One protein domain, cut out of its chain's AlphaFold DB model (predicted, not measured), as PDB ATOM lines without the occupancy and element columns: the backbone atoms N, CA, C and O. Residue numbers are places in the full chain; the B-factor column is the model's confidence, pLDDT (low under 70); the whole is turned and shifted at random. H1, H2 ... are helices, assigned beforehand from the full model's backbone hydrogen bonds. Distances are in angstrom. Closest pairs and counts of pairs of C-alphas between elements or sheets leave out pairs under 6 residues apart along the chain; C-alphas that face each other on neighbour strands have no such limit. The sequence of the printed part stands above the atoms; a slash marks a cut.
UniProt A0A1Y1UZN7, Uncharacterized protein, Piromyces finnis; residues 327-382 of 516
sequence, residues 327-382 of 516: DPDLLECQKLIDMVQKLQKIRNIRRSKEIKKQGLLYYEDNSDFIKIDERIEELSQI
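What this domain is: This is residues 327 to 382 of the 516 residues of an uncharacterized protein of Piromyces finnis (UniProt A0A1Y1UZN7). Look first for one long helix, H1, from which a wide loop swings round to a shorter helix, H2, that folds back slantwise near H1 and leaves a loose, open U. The first turns of H1, with residues 327 to 335, stick out at one end, and residues 351 to 359 of the bend stick out at the other. The printed part has 56 residues with two named helices, H1 then H2, and no named strand; the class is all helix. It is loose, with a radius of gyration of the C-alphas of 14.2 A, and its outline is a rod spanning 47 by 21 by 14 A.

Where its parts are: Find C-alpha 328 at (-28.442, 20.576, 11.743); from there H1, residues 328 to 351, runs 34.7 A to C-alpha 351 at (-52.080, 33.141, 33.775). H2, residues 367 to 382, begins at C-alpha 367 and runs 23.0 A to C-alpha 382 at (-32.937, 18.104, 29.553).

How they stand to each other: Compare H1 with H2 and you will find them near each other, with 9 pairs of C-alphas within 10 A. They have no pair within 8 A, but only just: the closest C-alphas are 8.3 A apart. Watch x fall from the first to the last C-alpha of H1 and rise from the first to the last of H2. In H1 and H2 every O i to N i+4 pair is within hydrogen-bond range.

The domain as a whole: The two C-alphas farthest apart are those of Asp 327 and Gly 359, at 46.8 A. The link from H1 to H2, residues 352 to 366, is long, and the printed part has no cut. Residues 364 to 371, of which 367 to 371 belong to H2, also stand free. In the B-factor column the mean pLDDT of the printed part is 73.5; residues 327, 350, 353 to 367 and 369 are under 70.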
ATOM      1  N   ASP A 327     -25.115  23.971  10.812       66.19
ATOM      2  CA  ASP A 327     -25.203  22.645  11.406       66.19
ATOM      3  C   ASP A 327     -26.650  22.277  11.762       66.19
ATOM      4  O   ASP A 327     -27.356  23.101  12.367       66.19
ATOM      5  N   PRO A 328     -27.091  21.047  11.436       76.62
ATOM      6  CA  PRO A 328     -28.442  20.576  11.743       76.62
ATOM      7  C   PRO A 328     -28.804  20.786  13.224       76.62
ATOM      8  O   PRO A 328     -29.933  21.179  13.532       76.62
ATOM      9  N   ASP A 329     -27.819  20.673  14.116       71.56
ATOM     10  CA  ASP A 329     -27.953  20.868  15.560       71.56
ATOM     11  C   ASP A 329     -28.344  22.302  15.945       71.56
ATOM     12  O   ASP A 329     -29.142  22.519  16.863       71.56
ATOM     13  N   LEU A 330     -27.835  23.321  15.240       76.50
ATOM     14  CA  LEU A 330     -28.171  24.713  15.549       76.50
ATOM     15  C   LEU A 330     -29.587  25.063  15.076       76.50
ATOM     16  O   LEU A 330     -30.288  25.852  15.719       76.50
ATOM     17  N   LEU A 331     -30.018  24.464  13.962       81.62
ATOM     18  CA  LEU A 331     -31.382  24.600  13.459       81.62
ATOM     19  C   LEU A 331     -32.384  23.929  14.407       81.62
ATOM     20  O   LEU A 331     -33.460  24.478  14.658       81.62
ATOM     21  N   GLU A 332     -32.028  22.773  14.962       75.81
ATOM     22  CA  GLU A 332     -32.828  22.083  15.971       75.81
ATOM     23  C   GLU A 332     -32.902  22.878  17.283       75.81
ATOM     24  O   GLU A 332     -33.998  23.102  17.806       75.81
ATOM     25  N   CYS A 333     -31.780  23.440  17.746       75.31
ATOM     26  CA  CYS A 333     -31.753  24.336  18.904       75.31
ATOM     27  C   CYS A 333     -32.647  25.569  18.707       75.31
ATOM     28  O   CYS A 333     -33.390  25.948  19.614       75.31
ATOM     29  N   GLN A 334     -32.632  26.182  17.519       80.56
ATOM     30  CA  GLN A 334     -33.487  27.333  17.226       80.56
ATOM     31  C   GLN A 334     -34.975  26.954  17.216       80.56
ATOM     32  O   GLN A 334     -35.795  27.682  17.776       80.56
ATOM     33  N   LYS A 335     -35.335  25.794  16.646       84.62
ATOM     34  CA  LYS A 335     -36.713  25.273  16.694       84.62
ATOM     35  C   LYS A 335     -37.171  25.024  18.132       84.62
ATOM     36  O   LYS A 335     -38.313  25.346  18.470       84.62
ATOM     37  N   LEU A 336     -36.291  24.499  18.985       85.62
ATOM     38  CA  LEU A 336     -36.581  24.263  20.397       85.62
ATOM     39  C   LEU A 336     -36.784  25.581  21.160       85.62
ATOM     40  O   LEU A 336     -37.748  25.710  21.915       85.62
ATOM     41  N   ILE A 337     -35.943  26.589  20.913       81.31
ATOM     42  CA  ILE A 337     -36.090  27.933  21.495       81.31
ATOM     43  C   ILE A 337     -37.429  28.561  21.083       81.31
ATOM     44  O   ILE A 337     -38.168  29.047  21.943       81.31
ATOM     45  N   ASP A 338     -37.781  28.502  19.797       84.44
ATOM     46  CA  ASP A 338     -39.057  29.019  19.291       84.44
ATOM     47  C   ASP A 338     -40.256  28.299  19.935       84.44
ATOM     48  O   ASP A 338     -41.267  28.929  20.271       84.44
ATOM     49  N   MET A 339     -40.149  26.985  20.157       89.25
ATOM     50  CA  MET A 339     -41.178  26.190  20.830       89.25
ATOM     51  C   MET A 339     -41.340  26.604  22.299       89.25
ATOM     52  O   MET A 339     -42.463  26.865  22.741       89.25
ATOM     53  N   VAL A 340     -40.239  26.762  23.039       87.38
ATOM     54  CA  VAL A 340     -40.255  27.222  24.439       87.38
ATOM     55  C   VAL A 340     -40.873  28.619  24.553       87.38
ATOM     56  O   VAL A 340     -41.710  28.856  25.429       87.38
ATOM     57  N   GLN A 341     -40.547  29.535  23.635       85.50
ATOM     58  CA  GLN A 341     -41.134  30.876  23.614       85.50
ATOM     59  C   GLN A 341     -42.646  30.850  23.337       85.50
ATOM     60  O   GLN A 341     -43.405  31.577  23.988       85.50
ATOM     61  N   LYS A 342     -43.113  30.005  22.406       87.25
ATOM     62  CA  LYS A 342     -44.552  29.810  22.142       87.25
ATOM     63  C   LYS A 342     -45.276  29.245  23.368       87.25
ATOM     64  O   LYS A 342     -46.331  29.763  23.741       87.25
ATOM     65  N   LEU A 343     -44.687  28.265  24.053       84.12
ATOM     66  CA  LEU A 343     -45.250  27.679  25.274       84.12
ATOM     67  C   LEU A 343     -45.291  28.685  26.433       84.12
ATOM     68  O   LEU A 343     -46.299  28.777  27.136       84.12
ATOM     69  N   GLN A 344     -44.263  29.522  26.596       81.50
ATOM     70  CA  GLN A 344     -44.281  30.617  27.571       81.50
ATOM     71  C   GLN A 344     -45.354  31.664  27.259       81.50
ATOM     72  O   GLN A 344     -46.020  32.136  28.184       81.50
ATOM     73  N   LYS A 345     -45.582  31.998  25.982       81.50
ATOM     74  CA  LYS A 345     -46.694  32.876  25.582       81.50
ATOM     75  C   LYS A 345     -48.047  32.270  25.965       81.50
ATOM     76  O   LYS A 345     -48.838  32.959  26.604       81.50
ATOM     77  N   ILE A 346     -48.282  30.986  25.686       79.94
ATOM     78  CA  ILE A 346     -49.516  30.280  26.084       79.94
ATOM     79  C   ILE A 346     -49.674  30.263  27.611       79.94
ATOM     80  O   ILE A 346     -50.740  30.598  28.128       79.94
ATOM     81  N   ARG A 347     -48.608  29.954  28.358       80.50
ATOM     82  CA  ARG A 347     -48.607  29.981  29.829       80.50
ATOM     83  C   ARG A 347     -48.953  31.367  30.379       80.50
ATOM     84  O   ARG A 347     -49.722  31.477  31.334       80.50
ATOM     85  N   ASN A 348     -48.413  32.425  29.778       82.12
ATOM     86  CA  ASN A 348     -48.690  33.806  30.174       82.12
ATOM     87  C   ASN A 348     -50.127  34.220  29.848       82.12
ATOM     88  O   ASN A 348     -50.763  34.865  30.679       82.12
ATOM     89  N   ILE A 349     -50.655  33.800  28.696       76.81
ATOM     90  CA  ILE A 349     -52.061  33.978  28.314       76.81
ATOM     91  C   ILE A 349     -52.961  33.293  29.357       76.81
ATOM     92  O   ILE A 349     -53.772  33.972  29.987       76.81
ATOM     93  N   ARG A 350     -52.731  32.012  29.677       69.88
ATOM     94  CA  ARG A 350     -53.493  31.262  30.702       69.88
ATOM     95  C   ARG A 350     -53.421  31.889  32.102       69.88
ATOM     96  O   ARG A 350     -54.402  31.893  32.841       69.88
ATOM     97  N   ARG A 351     -52.266  32.448  32.483       73.81
ATOM     98  CA  ARG A 351     -52.080  33.141  33.775       73.81
ATOM     99  C   ARG A 351     -52.602  34.576  33.782       73.81
ATOM    100  O   ARG A 351     -52.749  35.160  34.863       73.81
ATOM    101  N   SER A 352     -52.862  35.162  32.615       79.00
ATOM    102  CA  SER A 352     -53.402  36.511  32.519       79.00
ATOM    103  C   SER A 352     -54.774  36.564  33.194       79.00
ATOM    104  O   SER A 352     -55.610  35.666  33.095       79.00
ATOM    105  N   LYS A 353     -55.009  37.640  33.945       64.19
ATOM    106  CA  LYS A 353     -56.263  37.824  34.688       64.19
ATOM    107  C   LYS A 353     -57.442  38.168  33.770       64.19
ATOM    108  O   LYS A 353     -58.561  38.220  34.271       64.19
ATOM    109  N   GLU A 354     -57.201  38.439  32.486       67.25
ATOM    110  CA  GLU A 354     -58.253  38.659  31.490       67.25
ATOM    111  C   GLU A 354     -59.030  37.364  31.200       67.25
ATOM    112  O   GLU A 354     -60.253  37.386  31.288       67.25
ATOM    113  N   ILE A 355     -58.360  36.224  30.990       60.16
ATOM    114  CA  ILE A 355     -59.039  34.938  30.715       60.16
ATOM    115  C   ILE A 355     -59.826  34.440  31.932       60.16
ATOM    116  O   ILE A 355     -60.977  34.033  31.806       60.16
ATOM    117  N   LYS A 356     -59.274  34.603  33.143       62.16
ATOM    118  CA  LYS A 356     -59.988  34.265  34.391       62.16
ATOM    119  C   LYS A 356     -61.251  35.108  34.624       62.16
ATOM    120  O   LYS A 356     -62.102  34.712  35.410       62.16
ATOM    121  N   LYS A 357     -61.377  36.277  33.983       67.12
ATOM    122  CA  LYS A 357     -62.583  37.121  34.058       67.12
ATOM    123  C   LYS A 357     -63.654  36.746  33.040       67.12
ATOM    124  O   LYS A 357     -64.804  37.099  33.262       67.12
ATOM    125  N   GLN A 358     -63.290  36.062  31.957       62.53
ATOM    126  CA  GLN A 358     -64.228  35.629  30.918       62.53
ATOM    127  C   GLN A 358     -64.979  34.338  31.287       62.53
ATOM    128  O   GLN A 358     -65.726  33.825  30.468       62.53
ATOM    129  N   GLY A 359     -64.797  33.794  32.496       50.84
ATOM    130  CA  GLY A 359     -65.513  32.588  32.931       50.84
ATOM    131  C   GLY A 359     -65.069  31.294  32.239       50.84
ATOM    132  O   GLY A 359     -65.633  30.245  32.525       50.84
ATOM    133  N   LEU A 360     -64.031  31.331  31.393       57.28
ATOM    134  CA  LEU A 360     -63.348  30.147  30.861       57.28
ATOM    135  C   LEU A 360     -62.492  29.510  31.961       57.28
ATOM    136  O   LEU A 360     -61.276  29.697  32.029       57.28
ATOM    137  N   LEU A 361     -63.150  28.822  32.885       56.00
ATOM    138  CA  LEU A 361     -62.546  28.279  34.093       56.00
ATOM    139  C   LEU A 361     -62.783  26.769  34.164       56.00
ATOM    140  O   LEU A 361     -63.391  26.312  35.112       56.00
ATOM    141  N   TYR A 362     -62.304  26.011  33.167       50.62
ATOM    142  CA  TYR A 362     -62.223  24.537  33.211       50.62
ATOM    143  C   TYR A 362     -61.087  23.999  32.321       50.62
ATOM    144  O   TYR A 362     -61.306  23.217  31.400       50.62
ATOM    145  N   TYR A 363     -59.849  24.442  32.561       58.50
ATOM    146  CA  TYR A 363     -58.667  23.838  31.919       58.50
ATOM    147  C   TYR A 363     -57.664  23.248  32.911       58.50
ATOM    148  O   TYR A 363     -56.724  22.592  32.481       58.50
ATOM    149  N   GLU A 364     -57.845  23.481  34.215       57.78
ATOM    150  CA  GLU A 364     -56.914  22.996  35.242       57.78
ATOM    151  C   GLU A 364     -57.074  21.476  35.497       57.78
ATOM    152  O   GLU A 364     -56.092  20.847  35.870       57.78
ATOM    153  N   ASP A 365     -58.223  20.867  35.151       58.34
ATOM    154  CA  ASP A 365     -58.488  19.423  35.349       58.34
ATOM    155  C   ASP A 365     -58.438  18.576  34.059       58.34
ATOM    156  O   ASP A 365     -58.683  17.370  34.088       58.34
ATOM    157  N   ASN A 366     -58.145  19.173  32.896       67.06
ATOM    158  CA  ASN A 366     -58.092  18.403  31.650       67.06
ATOM    159  C   ASN A 366     -56.767  17.625  31.578       67.06
ATOM    160  O   ASN A 366     -55.695  18.236  31.529       67.06
ATOM    161  N   SER A 367     -56.840  16.289  31.551       67.50
ATOM    162  CA  SER A 367     -55.663  15.406  31.662       67.50
ATOM    163  C   SER A 367     -54.583  15.684  30.608       67.50
ATOM    164  O   SER A 367     -53.393  15.535  30.877       67.50
ATOM    165  N   ASP A 368     -54.974  16.173  29.432       70.62
ATOM    166  CA  ASP A 368     -54.040  16.477  28.351       70.62
ATOM    167  C   ASP A 368     -53.210  17.740  28.616       70.62
ATOM    168  O   ASP A 368     -52.075  17.841  28.149       70.62
ATOM    169  N   PHE A 369     -53.708  18.686  29.422       64.69
ATOM    170  CA  PHE A 369     -52.916  19.851  29.824       64.69
ATOM    171  C   PHE A 369     -51.903  19.519  30.917       64.69
ATOM    172  O   PHE A 369     -50.809  20.079  30.888       64.69
ATOM    173  N   ILE A 370     -52.226  18.580  31.813       73.44
ATOM    174  CA  ILE A 370     -51.280  18.061  32.811       73.44
ATOM    175  C   ILE A 370     -50.103  17.387  32.096       73.44
ATOM    176  O   ILE A 370     -48.956  17.734  32.365       73.44
ATOM    177  N   LYS A 371     -50.376  16.551  31.082       80.81
ATOM    178  CA  LYS A 371     -49.335  15.917  30.248       80.81
ATOM    179  C   LYS A 371     -48.443  16.938  29.536       80.81
ATOM    180  O   LYS A 371     -47.243  16.721  29.392       80.81
ATOM    181  N   ILE A 372     -49.003  18.062  29.078       71.94
ATOM    182  CA  ILE A 372     -48.216  19.133  28.442       71.94
ATOM    183  C   ILE A 372     -47.314  19.836  29.464       71.94
ATOM    184  O   ILE A 372     -46.153  20.105  29.154       71.94
ATOM    185  N   ASP A 373     -47.814  20.137  30.664       71.88
ATOM    186  CA  ASP A 373     -47.009  20.768  31.716       71.88
ATOM    187  C   ASP A 373     -45.903  19.824  32.229       71.88
ATOM    188  O   ASP A 373     -44.768  20.268  32.416       71.88
ATOM    189  N   GLU A 374     -46.185  18.525  32.353       81.62
ATOM    190  CA  GLU A 374     -45.181  17.485  32.632       81.62
ATOM    191  C   GLU A 374     -44.124  17.418  31.524       81.62
ATOM    192  O   GLU A 374     -42.925  17.466  31.807       81.62
ATOM    193  N   ARG A 375     -44.541  17.435  30.250       81.38
ATOM    194  CA  ARG A 375     -43.617  17.437  29.108       81.38
ATOM    195  C   ARG A 375     -42.730  18.684  29.069       81.38
ATOM    196  O   ARG A 375     -41.568  18.607  28.668       81.38
ATOM    197  N   ILE A 376     -43.250  19.841  29.485       75.69
ATOM    198  CA  ILE A 376     -42.464  21.075  29.626       75.69
ATOM    199  C   ILE A 376     -41.422  20.929  30.736       75.69
ATOM    200  O   ILE A 376     -40.282  21.363  30.551       75.69
ATOM    201  N   GLU A 377     -41.788  20.341  31.876       82.38
ATOM    202  CA  GLU A 377     -40.857  20.122  32.982       82.38
ATOM    203  C   GLU A 377     -39.743  19.143  32.573       82.38
ATOM    204  O   GLU A 377     -38.571  19.462  32.779       82.38
ATOM    205  N   GLU A 378     -40.072  18.041  31.891       83.69
ATOM    206  CA  GLU A 378     -39.093  17.100  31.320       83.69
ATOM    207  C   GLU A 378     -38.110  17.794  30.367       83.69
ATOM    208  O   GLU A 378     -36.893  17.702  30.539       83.69
ATOM    209  N   LEU A 379     -38.621  18.556  29.394       73.81
ATOM    210  CA  LEU A 379     -37.775  19.294  28.451       73.81
ATOM    211  C   LEU A 379     -36.909  20.340  29.168       73.81
ATOM    212  O   LEU A 379     -35.753  20.549  28.802       73.81
ATOM    213  N   SER A 380     -37.422  20.968  30.228       70.12
ATOM    214  CA  SER A 380     -36.644  21.916  31.032       70.12
ATOM    215  C   SER A 380     -35.502  21.247  31.805       70.12
ATOM    216  O   SER A 380     -34.473  21.881  32.042       70.12
ATOM    217  N   GLN A 381     -35.658  19.976  32.186       74.56
ATOM    218  CA  GLN A 381     -34.618  19.195  32.851       74.56
ATOM    219  C   GLN A 381     -33.532  18.747  31.872       74.56
ATOM    220  O   GLN A 381     -32.361  18.789  32.237       74.56
ATOM    221  N   ILE A 382     -33.895  18.425  30.627       73.38
ATOM    222  CA  ILE A 382     -32.937  18.104  29.553       73.38
ATOM    223  C   ILE A 382     -32.070  19.325  29.203       73.38
ATOM    224  O   ILE A 382     -30.877  19.195  28.952       73.38
TER     225      ILE A 382